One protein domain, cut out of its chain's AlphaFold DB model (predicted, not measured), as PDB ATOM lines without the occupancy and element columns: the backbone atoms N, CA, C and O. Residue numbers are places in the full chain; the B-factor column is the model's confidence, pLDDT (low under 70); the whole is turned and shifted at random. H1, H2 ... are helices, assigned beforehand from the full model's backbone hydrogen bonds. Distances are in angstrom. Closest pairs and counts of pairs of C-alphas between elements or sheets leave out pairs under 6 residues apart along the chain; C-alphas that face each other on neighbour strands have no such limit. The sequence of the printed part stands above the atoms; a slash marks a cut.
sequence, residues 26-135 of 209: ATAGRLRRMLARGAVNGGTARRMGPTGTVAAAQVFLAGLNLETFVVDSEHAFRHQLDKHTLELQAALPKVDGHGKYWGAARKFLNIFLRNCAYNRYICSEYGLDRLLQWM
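This is residues 26 to 135 of the 209 residues of an uncharacterized protein of Burkholderia ubonensis (UniProt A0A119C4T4). The longest helix, H4, meets the first half of helix H5 at a steep angle, and H5 runs through the middle of the domain. The helical hairpin of H1 and H2 packs on H5 as well, while short H6 makes a corner at the far end of H5 and also meets the beginning of H1. The printed part has 110 residues with six named helices, H1 to H6 in order along the chain, and no named strand; the class is all helix, with the helix packing mostly crossed. It is compact, with a radius of gyration of the C-alphas of 13.7 A, and spans 42 by 31 by 20 A.

Start at H4, residues 74 to 91, and look at its residues 81 to 89, which touch residues 102 to 109 of H5, residues 102 to 118. Their closest C-alphas, those of Gln 89 and Ala 105, are 5.3 A apart, and the helices run opposite ways at a steep tilt of 59 degrees. H5 is the hub, touching four other helices. Its residues 105 to 112 touch H2, residues 53 to 63, the same way at a steep tilt of 46 degrees, closest at the C-alphas of Leu 61 and Phe 112, 7.3 A. H1, residues 26 to 39, touches H5 at a steep tilt of 47 degrees, opposite ways, with the C-alphas of Ala 39 and Phe 112 closest at 5.1 A. H1 and H2 form a hairpin at a shallow tilt of 30 degrees, opposite ways; the C-alphas of Arg 33 and Ala 62 come closest, 4.8 A. H4 touches H2 with residues 88 to 91 alone, closest at the C-alphas of Ala 56 and Ala 91, 6.5 A. H3, residues 66 to 69, touches H4, with the C-alphas of Phe 69 and Phe 77 closest at 5.8 A. H6, residues 120 to 126, only just touches H5, with 3 pairs of C-alphas within 8 A and only at the corner; the closest, Ala 117 and Cys 123, are 4.7 A apart. H1 touches H6 with residues 28 to 32 alone, closest at the C-alphas of Ala 28 and Ile 122, 7.0 A. H1 and H4 are apart. In H1, H2, H4, H5 and H6 every O i to N i+4 pair is within hydrogen-bond range; H3 is too short for such a pair.

Find C-alpha 74 at (247.278, 216.203, 195.316); from there H4 runs 25.5 A to C-alpha 91. H5 covers 24.2 A, H1 20.1 A, H2 15.5 A, H6 10.2 A and H3 5.8 A. H1 begins at C-alpha 26, (273.357, 231.666, 200.016), and H6 ends at C-alpha 126, (259.499, 226.229, 201.364).

The two C-alphas farthest apart, those of Asp 96 and Ser 124, are 42.7 A from each other. The printed part has no cut. The link from H1 to H2, residues 40 to 52, is long. Look at residues 95 to 100 for pLDDT under 70; the mean of the printed part is 92.3.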
ATOM      1  N   ALA A  26     272.195 232.280 200.652       92.88
ATOM      2  CA  ALA A  26     273.357 231.666 200.016       92.88
ATOM      3  C   ALA A  26     273.657 230.291 200.628       92.88
ATOM      4  O   ALA A  26     273.949 229.338 199.893       92.88
ATOM      5  N   THR A  27     273.541 230.171 201.950       93.69
ATOM      6  CA  THR A  27     273.714 228.914 202.682       93.69
ATOM      7  C   THR A  27     272.593 227.920 202.369       93.69
ATOM      8  O   THR A  27     272.889 226.777 202.010       93.69
ATOM      9  N   ALA A  28     271.333 228.357 202.357       90.69
ATOM     10  CA  ALA A  28     270.193 227.559 201.897       90.69
ATOM     11  C   ALA A  28     270.384 227.060 200.452       90.69
ATOM     12  O   ALA A  28     270.252 225.869 200.155       90.69
ATOM     13  N   GLY A  29     270.839 227.940 199.552       92.31
ATOM     14  CA  GLY A  29     271.171 227.573 198.176       92.31
ATOM     15  C   GLY A  29     272.280 226.514 198.072       92.31
ATOM     16  O   GLY A  29     272.220 225.639 197.203       92.31
ATOM     17  N   ARG A  30     273.295 226.549 198.949       95.44
ATOM     18  CA  ARG A  30     274.341 225.508 199.027       95.44
ATOM     19  C   ARG A  30     273.782 224.192 199.560       95.44
ATOM     20  O   ARG A  30     274.101 223.144 198.995       95.44
ATOM     21  N   LEU A  31     272.929 224.245 200.580       95.75
ATOM     22  CA  LEU A  31     272.269 223.075 201.149       95.75
ATOM     23  C   LEU A  31     271.388 222.373 200.109       95.75
ATOM     24  O   LEU A  31     271.528 221.169 199.911       95.75
ATOM     25  N   ARG A  32     270.580 223.110 199.339       94.88
ATOM     26  CA  ARG A  32     269.773 222.538 198.247       94.88
ATOM     27  C   ARG A  32     270.630 221.810 197.208       94.88
ATOM     28  O   ARG A  32     270.302 220.696 196.800       94.88
ATOM     29  N   ARG A  33     271.780 222.382 196.826       94.75
ATOM     30  CA  ARG A  33     272.752 221.711 195.939       94.75
ATOM     31  C   ARG A  33     273.340 220.446 196.565       94.75
ATOM     32  O   ARG A  33     273.544 219.459 195.860       94.75
ATOM     33  N   MET A  34     273.613 220.460 197.866       96.25
ATOM     34  CA  MET A  34     274.074 219.279 198.598       96.25
ATOM     35  C   MET A  34     273.011 218.172 198.591       96.25
ATOM     36  O   MET A  34     273.339 217.025 198.297       96.25
ATOM     37  N   LEU A  35     271.738 218.514 198.816       96.94
ATOM     38  CA  LEU A  35     270.623 217.564 198.761       96.94
ATOM     39  C   LEU A  35     270.422 216.984 197.354       96.94
ATOM     40  O   LEU A  35     270.208 215.780 197.228       96.94
ATOM     41  N   ALA A  36     270.563 217.794 196.298       94.88
ATOM     42  CA  ALA A  36     270.523 217.324 194.909       94.88
ATOM     43  C   ALA A  36     271.633 216.299 194.611       94.88
ATOM     44  O   ALA A  36     271.381 215.257 194.006       94.88
ATOM     45  N   ARG A  37     272.858 216.555 195.096       94.50
ATOM     46  CA  ARG A  37     273.988 215.616 194.985       94.50
ATOM     47  C   ARG A  37     273.757 214.328 195.770       94.50
ATOM     48  O   ARG A  37     274.058 213.251 195.267       94.50
ATOM     49  N   GLY A  38     273.216 214.435 196.982       92.62
ATOM     50  CA  GLY A  38     272.870 213.278 197.808       92.62
ATOM     51  C   GLY A  38     271.762 212.427 197.187       92.62
ATOM     52  O   GLY A  38     271.836 211.201 197.236       92.62
ATOM     53  N   ALA A  39     270.776 213.067 196.551       93.50
ATOM     54  CA  ALA A  39     269.660 212.391 195.898       93.50
ATOM     55  C   ALA A  39     270.107 211.531 194.711       93.50
ATOM     56  O   ALA A  39     269.623 210.413 194.547       93.50
ATOM     57  N   VAL A  40     271.053 212.020 193.902       92.69
ATOM     58  CA  VAL A  40     271.551 211.302 192.723       92.69
ATOM     59  C   VAL A  40     273.054 211.103 192.833       92.69
ATOM     60  O   VAL A  40     273.833 211.994 192.517       92.69
ATOM     61  N   ASN A  41     273.473 209.910 193.246       89.12
ATOM     62  CA  ASN A  41     274.878 209.507 193.312       89.12
ATOM     63  C   ASN A  41     275.111 208.192 192.540       89.12
ATOM     64  O   ASN A  41     274.178 207.621 191.968       89.12
ATOM     65  N   GLY A  42     276.357 207.708 192.509       80.56
ATOM     66  CA  GLY A  42     276.719 206.483 191.783       80.56
ATOM     67  C   GLY A  42     275.967 205.228 192.248       80.56
ATOM     68  O   GLY A  42     275.706 204.346 191.433       80.56
ATOM     69  N   GLY A  43     275.566 205.168 193.523       79.06
ATOM     70  CA  GLY A  43     274.711 204.110 194.065       79.06
ATOM     71  C   GLY A  43     273.265 204.236 193.588       79.06
ATOM     72  O   GLY A  43     272.702 203.268 193.076       79.06
ATOM     73  N   THR A  44     272.686 205.439 193.663       80.69
ATOM     74  CA  THR A  44     271.294 205.682 193.252       80.69
ATOM     75  C   THR A  44     271.078 205.498 191.752       80.69
ATOM     76  O   THR A  44     270.056 204.944 191.360       80.69
ATOM     77  N   ALA A  45     272.015 205.959 190.917       81.31
ATOM     78  CA  ALA A  45     271.880 206.016 189.459       81.31
ATOM     79  C   ALA A  45     272.607 204.876 188.722       81.31
ATOM     80  O   ALA A  45     272.823 204.945 187.507       81.31
ATOM     81  N   ARG A  46     273.017 203.823 189.439       81.62
ATOM     82  CA  ARG A  46     273.784 202.712 188.864       81.62
ATOM     83  C   ARG A  46     273.027 202.076 187.695       81.62
ATOM     84  O   ARG A  46     271.961 201.497 187.890       81.62
ATOM     85  N   ARG A  47     273.618 202.123 186.493       82.38
ATOM     86  CA  ARG A  47     273.031 201.604 185.238       82.38
ATOM     87  C   ARG A  47     271.685 202.254 184.866       82.38
ATOM     88  O   ARG A  47     270.859 201.613 184.226       82.38
ATOM     89  N   MET A  48     271.453 203.508 185.266       85.69
ATOM     90  CA  MET A  48     270.205 204.237 184.973       85.69
ATOM     91  C   MET A  48     270.298 205.203 183.784       85.69
ATOM     92  O   MET A  48     269.362 205.952 183.527       85.69
ATOM     93  N   GLY A  49     271.414 205.174 183.062       85.50
ATOM     94  CA  GLY A  49     271.666 205.983 181.878       85.50
ATOM     95  C   GLY A  49     273.153 205.963 181.511       85.50
ATOM     96  O   GLY A  49     273.954 205.353 182.232       85.50
ATOM     97  N   PRO A  50     273.536 206.607 180.399       88.12
ATOM     98  CA  PRO A  50     274.933 206.736 179.989       88.12
ATOM     99  C   PRO A  50     275.760 207.604 180.949       88.12
ATOM    100  O   PRO A  50     275.234 208.274 181.849       88.12
ATOM    101  N   THR A  51     277.073 207.636 180.715       88.56
ATOM    102  CA  THR A  51     277.989 208.588 181.354       88.56
ATOM    103  C   THR A  51     277.438 210.013 181.255       88.56
ATOM    104  O   THR A  51     276.942 210.431 180.214       88.56
ATOM    105  N   GLY A  52     277.491 210.752 182.365       90.88
ATOM    106  CA  GLY A  52     276.929 212.103 182.471       90.88
ATOM    107  C   GLY A  52     275.517 212.171 183.065       90.88
ATOM    108  O   GLY A  52     275.136 213.235 183.540       90.88
ATOM    109  N   THR A  53     274.777 211.056 183.152       92.38
ATOM    110  CA  THR A  53     273.413 211.024 183.733       92.38
ATOM    111  C   THR A  53     273.361 211.597 185.151       92.38
ATOM    112  O   THR A  53     272.504 212.424 185.452       92.38
ATOM    113  N   VAL A  54     274.303 211.201 186.016       94.00
ATOM    114  CA  VAL A  54     274.381 211.701 187.401       94.00
ATOM    115  C   VAL A  54     274.596 213.210 187.425       94.00
ATOM    116  O   VAL A  54     273.847 213.920 188.086       94.00
ATOM    117  N   ALA A  55     275.591 213.705 186.684       94.38
ATOM    118  CA  ALA A  55     275.921 215.126 186.662       94.38
ATOM    119  C   ALA A  55     274.756 215.967 186.116       94.38
ATOM    120  O   ALA A  55     274.384 216.963 186.733       94.38
ATOM    121  N   ALA A  56     274.129 215.530 185.019       95.25
ATOM    122  CA  ALA A  56     272.976 216.206 184.429       95.25
ATOM    123  C   ALA A  56     271.791 216.279 185.404       95.25
ATOM    124  O   ALA A  56     271.229 217.353 185.619       95.25
ATOM    125  N   ALA A  57     271.459 215.163 186.062       96.38
ATOM    126  CA  ALA A  57     270.388 215.126 187.051       96.38
ATOM    127  C   ALA A  57     270.683 216.027 188.259       96.38
ATOM    128  O   ALA A  57     269.815 216.777 188.697       96.38
ATOM    129  N   GLN A  58     271.914 216.001 188.780       96.75
ATOM    130  CA  GLN A  58     272.321 216.865 189.890       96.75
ATOM    131  C   GLN A  58     272.218 218.347 189.527       96.75
ATOM    132  O   GLN A  58     271.732 219.122 190.345       96.75
ATOM    133  N   VAL A  59     272.656 218.741 188.326       96.75
ATOM    134  CA  VAL A  59     272.556 220.126 187.834       96.75
ATOM    135  C   VAL A  59     271.096 220.552 187.717       96.75
ATOM    136  O   VAL A  59     270.738 221.612 188.227       96.75
ATOM    137  N   PHE A  60     270.246 219.713 187.120       97.75
ATOM    138  CA  PHE A  60     268.817 219.991 186.993       97.75
ATOM    139  C   PHE A  60     268.155 220.187 188.366       97.75
ATOM    140  O   PHE A  60     267.554 221.225 188.632       97.75
ATOM    141  N   LEU A  61     268.326 219.227 189.281       98.12
ATOM    142  CA  LEU A  61     267.718 219.270 190.618       98.12
ATOM    143  C   LEU A  61     268.268 220.436 191.458       98.12
ATOM    144  O   LEU A  61     267.526 221.098 192.181       98.12
ATOM    145  N   ALA A  62     269.555 220.759 191.307       96.00
ATOM    146  CA  ALA A  62     270.177 221.947 191.888       96.00
ATOM    147  C   ALA A  62     269.647 223.271 191.311       96.00
ATOM    148  O   ALA A  62     269.849 224.318 191.926       96.00
ATOM    149  N   GLY A  63     268.984 223.263 190.157       95.81
ATOM    150  CA  GLY A  63     268.324 224.422 189.549       95.81
ATOM    151  C   GLY A  63     266.821 224.501 189.830       95.81
ATOM    152  O   GLY A  63     266.229 225.555 189.635       95.81
ATOM    153  N   LEU A  64     266.217 223.421 190.330       96.81
ATOM    154  CA  LEU A  64     264.770 223.301 190.491       96.81
ATOM    155  C   LEU A  64     264.196 224.321 191.490       96.81
ATOM    156  O   LEU A  64     264.668 224.403 192.629       96.81
ATOM    157  N   ASN A  65     263.154 225.051 191.073       95.38
ATOM    158  CA  ASN A  65     262.386 225.932 191.953       95.38
ATOM    159  C   ASN A  65     261.360 225.119 192.762       95.38
ATOM    160  O   ASN A  65     260.354 224.656 192.215       95.38
ATOM    161  N   LEU A  66     261.611 224.966 194.065       96.25
ATOM    162  CA  LEU A  66     260.762 224.192 194.974       96.25
ATOM    163  C   LEU A  66     259.381 224.825 195.196       96.25
ATOM    164  O   LEU A  66     258.423 224.089 195.417       96.25
ATOM    165  N   GLU A  67     259.244 226.146 195.043       95.88
ATOM    166  CA  GLU A  67     257.958 226.850 195.190       95.88
ATOM    167  C   GLU A  67     256.894 226.332 194.216       95.88
ATOM    168  O   GLU A  67     255.708 226.341 194.523       95.88
ATOM    169  N   THR A  68     257.309 225.801 193.061       96.81
ATOM    170  CA  THR A  68     256.383 225.223 192.076       96.81
ATOM    171  C   THR A  68     255.600 224.022 192.605       96.81
ATOM    172  O   THR A  68     254.552 223.709 192.050       96.81
ATOM    173  N   PHE A  69     256.073 223.360 193.667       97.12
ATOM    174  CA  PHE A  69     255.384 222.237 194.309       97.12
ATOM    175  C   PHE A  69     254.468 222.666 195.460       97.12
ATOM    176  O   PHE A  69     253.711 221.832 195.957       97.12
ATOM    177  N   VAL A  70     254.515 223.933 195.882       93.56
ATOM    178  CA  VAL A  70     253.655 224.471 196.941       93.56
ATOM    179  C   VAL A  70     252.287 224.769 196.339       93.56
ATOM    180  O   VAL A  70     252.051 225.810 195.736       93.56
ATOM    181  N   VAL A  71     251.393 223.795 196.457       96.00
ATOM    182  CA  VAL A  71     250.064 223.800 195.836       96.00
ATOM    183  C   VAL A  71     249.008 223.304 196.821       96.00
ATOM    184  O   VAL A  71     249.331 222.748 197.869       96.00
ATOM    185  N   ASP A  72     247.731 223.470 196.474       95.25
ATOM    186  CA  ASP A  72     246.615 223.195 197.389       95.25
ATOM    187  C   ASP A  72     245.910 221.849 197.162       95.25
ATOM    188  O   ASP A  72     244.928 221.543 197.833       95.25
ATOM    189  N   SER A  73     246.399 221.008 196.244       97.50
ATOM    190  CA  SER A  73     245.819 219.679 196.016       97.50
ATOM    191  C   SER A  73     246.827 218.632 195.545       97.50
ATOM    192  O   SER A  73     247.804 218.943 194.860       97.50
ATOM    193  N   GLU A  74     246.520 217.359 195.819       97.31
ATOM    194  CA  GLU A  74     247.278 216.203 195.316       97.31
ATOM    195  C   GLU A  74     247.348 216.194 193.781       97.31
ATOM    196  O   GLU A  74     248.384 215.863 193.207       97.31
ATOM    197  N   HIS A  75     246.266 216.597 193.104       98.00
ATOM    198  CA  HIS A  75     246.226 216.666 191.644       98.00
ATOM    199  C   HIS A  75     247.198 217.718 191.094       98.00
ATOM    200  O   HIS A  75     247.980 217.416 190.193       98.00
ATOM    201  N   ALA A  76     247.199 218.926 191.667       98.19
ATOM    202  CA  ALA A  76     248.137 219.976 191.279       98.19
ATOM    203  C   ALA A  76     249.589 219.568 191.568       98.19
ATOM    204  O   ALA A  76     250.468 219.789 190.734       98.19
ATOM    205  N   PHE A  77     249.840 218.907 192.704       98.25
ATOM    206  CA  PHE A  77     251.172 218.412 193.050       98.25
ATOM    207  C   PHE A  77     251.645 217.377 192.029       98.25
ATOM    208  O   PHE A  77     252.747 217.485 191.494       98.25
ATOM    209  N   ARG A  78     250.779 216.413 191.695       98.12
ATOM    210  CA  ARG A  78     251.060 215.395 190.684       98.12
ATOM    211  C   ARG A  78     251.341 216.015 189.317       98.12
ATOM    212  O   ARG A  78     252.291 215.600 188.663       98.12
ATOM    213  N   HIS A  79     250.585 217.033 188.913       98.38
ATOM    214  CA  HIS A  79     250.829 217.748 187.659       98.38
ATOM    215  C   HIS A  79     252.229 218.385 187.620       98.38
ATOM    216  O   HIS A  79     252.945 218.252 186.628       98.38
ATOM    217  N   GLN A  80     252.659 219.033 188.709       98.56
ATOM    218  CA  GLN A  80     254.008 219.607 188.806       98.56
ATOM    219  C   GLN A  80     255.083 218.522 188.797       98.56
ATOM    220  O   GLN A  80     256.105 218.659 188.124       98.56
ATOM    221  N   LEU A  81     254.832 217.407 189.483       98.31
ATOM    222  CA  LEU A  81     255.726 216.259 189.489       98.31
ATOM    223  C   LEU A  81     255.893 215.683 188.078       98.31
ATOM    224  O   LEU A  81     257.018 215.432 187.650       98.31
ATOM    225  N   ASP A  82     254.804 215.522 187.327       98.44
ATOM    226  CA  ASP A  82     254.814 215.011 185.953       98.44
ATOM    227  C   ASP A  82     255.546 215.965 185.005       98.44
ATOM    228  O   ASP A  82     256.433 215.527 184.268       98.44
ATOM    229  N   LYS A  83     255.265 217.271 185.092       98.50
ATOM    230  CA  LYS A  83     255.980 218.312 184.342       98.50
ATOM    231  C   LYS A  83     257.492 218.230 184.575       98.50
ATOM    232  O   LYS A  83     258.255 218.041 183.629       98.50
ATOM    233  N   HIS A  84     257.924 218.304 185.833       98.50
ATOM    234  CA  HIS A  84     259.348 218.298 186.189       98.50
ATOM    235  C   HIS A  84     260.028 216.958 185.905       98.50
ATOM    236  O   HIS A  84     261.228 216.913 185.645       98.50
ATOM    237  N   THR A  85     259.271 215.857 185.889       98.19
ATOM    238  CA  THR A  85     259.784 214.553 185.450       98.19
ATOM    239  C   THR A  85     260.148 214.574 183.970       98.19
ATOM    240  O   THR A  85     261.202 214.063 183.597       98.19
ATOM    241  N   LEU A  86     259.303 215.170 183.124       97.00
ATOM    242  CA  LEU A  86     259.562 215.279 181.688       97.00
ATOM    243  C   LEU A  86     260.721 216.239 181.391       97.00
ATOM    244  O   LEU A  86     261.565 215.928 180.553       97.00
ATOM    245  N   GLU A  87     260.800 217.362 182.106       97.19
ATOM    246  CA  GLU A  87     261.916 218.308 181.992       97.19
ATOM    247  C   GLU A  87     263.246 217.666 182.416       97.19
ATOM    248  O   GLU A  87     264.229 217.728 181.673       97.19
ATOM    249  N   LEU A  88     263.264 216.959 183.552       96.75
ATOM    250  CA  LEU A  88     264.442 216.215 183.994       96.75
ATOM    251  C   LEU A  88     264.815 215.132 182.982       96.75
ATOM    252  O   LEU A  88     265.976 215.037 182.597       96.75
ATOM    253  N   GLN A  89     263.847 214.345 182.506       94.50
ATOM    254  CA  GLN A  89     264.081 213.328 181.480       94.50
ATOM    255  C   GLN A  89     264.704 213.930 180.213       94.50
ATOM    256  O   GLN A  89     265.590 213.313 179.622       94.50
ATOM    257  N   ALA A  90     264.251 215.113 179.789       93.62
ATOM    258  CA  ALA A  90     264.790 215.807 178.625       93.62
ATOM    259  C   ALA A  90     266.233 216.292 178.840       93.62
ATOM    260  O   ALA A  90     267.002 216.313 177.879       93.62
ATOM    261  N   ALA A  91     266.603 216.628 180.078       93.94
ATOM    262  CA  ALA A  91     267.955 217.040 180.450       93.94
ATOM    263  C   ALA A  91     268.954 215.871 180.570       93.94
ATOM    264  O   ALA A  91     270.164 216.103 180.575       93.94
ATOM    265  N   LEU A  92     268.485 214.621 180.679       92.44
ATOM    266  CA  LEU A  92     269.374 213.458 180.766       92.44
ATOM    267  C   LEU A  92     270.005 213.125 179.400       92.44
ATOM    268  O   LEU A  92     269.321 213.200 178.373       92.44
ATOM    269  N   PRO A  93     271.280 212.685 179.360       89.94
ATOM    270  CA  PRO A  93     271.900 212.273 178.109       89.94
ATOM    271  C   PRO A  93     271.207 211.033 177.524       89.94
ATOM    272  O   PRO A  93     270.766 210.140 178.252       89.94
ATOM    273  N   LYS A  94     271.124 210.970 176.193       82.44
ATOM    274  CA  LYS A  94     270.454 209.895 175.444       82.44
ATOM    275  C   LYS A  94     271.487 209.071 174.675       82.44
ATOM    276  O   LYS A  94     272.473 209.629 174.208       82.44
ATOM    277  N   VAL A  95     271.233 207.772 174.511       67.06
ATOM    278  CA  VAL A  95     272.009 206.888 173.622       67.06
ATOM    279  C   VAL A  95     271.080 206.383 172.520       67.06
ATOM    280  O   VAL A  95     270.017 205.841 172.824       67.06
ATOM    281  N   ASP A  96     271.455 206.624 171.264       57.25
ATOM    282  CA  ASP A  96     270.983 205.943 170.048       57.25
ATOM    283  C   ASP A  96     269.481 205.602 169.999       57.25
ATOM    284  O   ASP A  96     269.084 204.456 169.826       57.25
ATOM    285  N   GLY A  97     268.605 206.593 170.197       51.41
ATOM    286  CA  GLY A  97     267.150 206.416 170.050       51.41
ATOM    287  C   GLY A  97     266.454 205.604 171.157       51.41
ATOM    288  O   GLY A  97     265.224 205.598 171.232       51.41
ATOM    289  N   HIS A  98     267.195 205.003 172.090       51.41
ATOM    290  CA  HIS A  98     266.663 204.265 173.239       51.41
ATOM    291  C   HIS A  98     266.521 205.197 174.458       51.41
ATOM    292  O   HIS A  98     267.245 205.108 175.444       51.41
ATOM    293  N   GLY A  99     265.598 206.160 174.364       54.66
ATOM    294  CA  GLY A  99     265.588 207.366 175.210       54.66
ATOM    295  C   GLY A  99     264.368 207.568 176.113       54.66
ATOM    296  O   GLY A  99     263.864 208.689 176.198       54.66
ATOM    297  N   LYS A 100     263.864 206.534 176.797       66.12
ATOM    298  CA  LYS A 100     262.750 206.697 177.755       66.12
ATOM    299  C   LYS A 100     263.177 206.442 179.202       66.12
ATOM    300  O   LYS A 100     262.612 205.591 179.873       66.12
ATOM    301  N   TYR A 101     264.127 207.230 179.714       87.00
ATOM    302  CA  TYR A 101     264.532 207.222 181.133       87.00
ATOM    303  C   TYR A 101     263.519 207.917 182.061       87.00
ATOM    304  O   TYR A 101     263.900 208.528 183.059       87.00
ATOM    305  N   TRP A 102     262.224 207.831 181.739       94.31
ATOM    306  CA  TRP A 102     261.153 208.451 182.522       94.31
ATOM    307  C   TRP A 102     261.190 207.969 183.974       94.31
ATOM    308  O   TRP A 102     261.187 208.780 184.895       94.31
ATOM    309  N   GLY A 103     261.322 206.657 184.192       94.94
ATOM    310  CA  GLY A 103     261.374 206.105 185.543       94.94
ATOM    311  C   GLY A 103     262.599 206.553 186.339       94.94
ATOM    312  O   GLY A 103     262.482 206.804 187.535       94.94
ATOM    313  N   ALA A 104     263.758 206.714 185.690       94.75
ATOM    314  CA  ALA A 104     264.948 207.251 186.349       94.75
ATOM    315  C   ALA A 104     264.730 208.716 186.757       94.75
ATOM    316  O   ALA A 104     264.967 209.064 187.912       94.75
ATOM    317  N   ALA A 105     264.199 209.544 185.851       96.50
ATOM    318  CA  ALA A 105     263.847 210.929 186.147       96.50
ATOM    319  C   ALA A 105     262.840 211.021 187.307       96.50
ATOM    320  O   ALA A 105     263.086 211.744 188.274       96.50
ATOM    321  N   ARG A 106     261.762 210.224 187.278       97.75
ATOM    322  CA  ARG A 106     260.752 210.202 188.347       97.75
ATOM    323  C   ARG A 106     261.353 209.781 189.683       97.75
ATOM    324  O   ARG A 106     261.111 210.435 190.693       97.75
ATOM    325  N   LYS A 107     262.185 208.733 189.691       96.69
ATOM    326  CA  LYS A 107     262.896 208.286 190.896       96.69
ATOM    327  C   LYS A 107     263.774 209.404 191.461       96.69
ATOM    328  O   LYS A 107     263.682 209.696 192.649       96.69
ATOM    329  N   PHE A 108     264.617 210.024 190.638       97.88
ATOM    330  CA  PHE A 108     265.543 211.067 191.085       97.88
ATOM    331  C   PHE A 108     264.809 212.278 191.661       97.88
ATOM    332  O   PHE A 108     265.184 212.763 192.729       97.88
ATOM    333  N   LEU A 109     263.739 212.718 190.995       98.50
ATOM    334  CA  LEU A 109     262.897 213.805 191.478       98.50
ATOM    335  C   LEU A 109     262.230 213.451 192.815       98.50
ATOM    336  O   LEU A 109     262.302 214.242 193.754       98.50
ATOM    337  N   ASN A 110     261.666 212.245 192.944       98.38
ATOM    338  CA  ASN A 110     261.025 211.799 194.183       98.38
ATOM    339  C   ASN A 110     262.024 211.716 195.354       98.38
ATOM    340  O   ASN A 110     261.710 212.169 196.455       98.38
ATOM    341  N   ILE A 111     263.244 211.203 195.132       97.75
ATOM    342  CA  ILE A 111     264.299 211.187 196.164       97.75
ATOM    343  C   ILE A 111     264.682 212.614 196.563       97.75
ATOM    344  O   ILE A 111     264.830 212.904 197.750       97.75
ATOM    345  N   PHE A 112     264.848 213.511 195.590       98.31
ATOM    346  CA  PHE A 112     265.217 214.897 195.862       98.31
ATOM    347  C   PHE A 112     264.159 215.626 196.693       98.31
ATOM    348  O   PHE A 112     264.507 216.234 197.706       98.31
ATOM    349  N   LEU A 113     262.883 215.524 196.312       98.31
ATOM    350  CA  LEU A 113     261.783 216.147 197.049       98.31
ATOM    351  C   LEU A 113     261.665 215.592 198.468       98.31
ATOM    352  O   LEU A 113     261.563 216.374 199.410       98.31
ATOM    353  N   ARG A 114     261.777 214.268 198.642       97.62
ATOM    354  CA  ARG A 114     261.819 213.643 199.971       97.62
ATOM    355  C   ARG A 114     262.969 214.194 200.813       97.62
ATOM    356  O   ARG A 114     262.758 214.585 201.954       97.62
ATOM    357  N   ASN A 115     264.180 214.252 200.258       97.31
ATOM    358  CA  ASN A 115     265.347 214.772 200.973       97.31
ATOM    359  C   ASN A 115     265.169 216.251 201.363       97.31
ATOM    360  O   ASN A 115     265.614 216.649 202.436       97.31
ATOM    361  N   CYS A 116     264.512 217.055 200.519       97.62
ATOM    362  CA  CYS A 116     264.175 218.444 200.836       97.62
ATOM    363  C   CYS A 116     263.134 218.537 201.956       97.62
ATOM    364  O   CYS A 116     263.339 219.297 202.896       97.62
ATOM    365  N   ALA A 117     262.067 217.735 201.905       96.88
ATOM    366  CA  ALA A 117     261.024 217.733 202.932       96.88
ATOM    367  C   ALA A 117     261.500 217.182 204.285       96.88
ATOM    368  O   ALA A 117     261.025 217.619 205.328       96.88
ATOM    369  N   TYR A 118     262.456 216.252 204.296       96.50
ATOM    370  CA  TYR A 118     263.050 215.741 205.538       96.50
ATOM    371  C   TYR A 118     264.114 216.676 206.118       96.50
ATOM    372  O   TYR A 118     264.448 216.587 207.300       96.50
ATOM    373  N   ASN A 119     264.683 217.567 205.308       96.94
ATOM    374  CA  ASN A 119     265.648 218.534 205.797       96.94
ATOM    375  C   ASN A 119     264.920 219.711 206.454       96.94
ATOM    376  O   ASN A 119     264.287 220.498 205.762       96.94
ATOM    377  N   ARG A 120     265.066 219.872 207.775       94.88
ATOM    378  CA  ARG A 120     264.370 220.908 208.558       94.88
ATOM    379  C   ARG A 120     264.456 222.316 207.955       94.88
ATOM    380  O   ARG A 120     263.438 222.993 207.882       94.88
ATOM    381  N   TYR A 121     265.642 222.748 207.524       94.50
ATOM    382  CA  TYR A 121     265.849 224.115 207.036       94.50
ATOM    383  C   TYR A 121     265.159 224.350 205.689       94.50
ATOM    384  O   TYR A 121     264.425 225.319 205.543       94.50
ATOM    385  N   ILE A 122     265.338 223.432 204.735       95.25
ATOM    386  CA  ILE A 122     264.699 223.529 203.413       95.25
ATOM    387  C   ILE A 122     263.187 223.311 203.517       95.25
ATOM    388  O   ILE A 122     262.411 223.984 202.848       95.25
ATOM    389  N   CYS A 123     262.754 222.385 204.368       95.44
ATOM    390  CA  CYS A 123     261.343 222.115 204.594       95.44
ATOM    391  C   CYS A 123     260.620 223.341 205.155       95.44
ATOM    392  O   CYS A 123     259.585 223.709 204.610       95.44
ATOM    393  N   SER A 124     261.191 223.997 206.171       92.81
ATOM    394  CA  SER A 124     260.632 225.220 206.759       92.81
ATOM    395  C   SER A 124     260.629 226.388 205.765       92.81
ATOM    396  O   SER A 124     259.605 227.043 205.596       92.81
ATOM    397  N   GLU A 125     261.728 226.597 205.030       91.88
ATOM    398  CA  GLU A 125     261.848 227.689 204.049       91.88
ATOM    399  C   GLU A 125     260.781 227.627 202.944       91.88
ATOM    400  O   GLU A 125     260.260 228.664 202.537       91.88
ATOM    401  N   TYR A 126     260.438 226.425 202.474       91.75
ATOM    402  CA  TYR A 126     259.499 226.229 201.364       91.75
ATOM    403  C   TYR A 126     258.142 225.638 201.785       91.75
ATOM    404  O   TYR A 126     257.321 225.350 200.917       91.75
ATOM    405  N   GLY A 127     257.900 225.419 203.083       92.31
ATOM    406  CA  GLY A 127     256.678 224.783 203.593       92.31
ATOM    407  C   GLY A 127     256.409 223.408 202.971       92.31
ATOM    408  O   GLY A 127     255.330 223.170 202.432       92.31
ATOM    409  N   LEU A 128     257.408 222.519 202.950       95.38
ATOM    410  CA  LEU A 128     257.312 221.220 202.255       95.38
ATOM    411  C   LEU A 128     256.624 220.122 203.080       95.38
ATOM    412  O   LEU A 128     256.284 219.069 202.539       95.38
ATOM    413  N   ASP A 129     256.405 220.350 204.371       94.62
ATOM    414  CA  ASP A 129     255.759 219.432 205.311       94.62
ATOM    415  C   ASP A 129     254.336 219.071 204.861       94.62
ATOM    416  O   ASP A 129     253.971 217.893 204.812       94.62
ATOM    417  N   ARG A 130     253.565 220.065 204.396       93.75
ATOM    418  CA  ARG A 130     252.203 219.865 203.873       93.75
ATOM    419  C   ARG A 130     252.142 218.944 202.653       93.75
ATOM    420  O   ARG A 130     251.073 218.413 202.352       93.75
ATOM    421  N   LEU A 131     253.263 218.763 201.947       96.06
ATOM    422  CA  LEU A 131     253.348 217.956 200.729       96.06
ATOM    423  C   LEU A 131     253.588 216.471 201.023       96.06
ATOM    424  O   LEU A 131     253.340 215.647 200.144       96.06
ATOM    425  N   LEU A 132     254.032 216.101 202.232       96.44
ATOM    426  CA  LEU A 132     254.388 214.716 202.580       96.44
ATOM    427  C   LEU A 132     253.258 213.715 202.287       96.44
ATOM    428  O   LEU A 132     253.511 212.624 201.776       96.44
ATOM    429  N   GLN A 133     252.009 214.114 202.533       96.81
ATOM    430  CA  GLN A 133     250.806 213.327 202.229       96.81
ATOM    431  C   GLN A 133     250.614 213.013 200.736       96.81
ATOM    432  O   GLN A 133     249.968 212.020 200.398       96.81
ATOM    433  N   TRP A 134     251.168 213.833 199.842       98.25
ATOM    434  CA  TRP A 134     251.041 213.682 198.390       98.25
ATOM    435  C   TRP A 134     252.301 213.115 197.745       98.25
ATOM    436  O   TRP A 134     252.232 212.564 196.644       98.25
ATOM    437  N   MET A 135     253.448 213.205 198.423       98.50
ATOM    438  CA  MET A 135     254.710 212.706 197.899       98.50
ATOM    439  C   MET A 135     254.628 211.223 197.523       98.50
ATOM    440  O   MET A 135     253.978 210.379 198.153       98.50
TER     441      MET A 135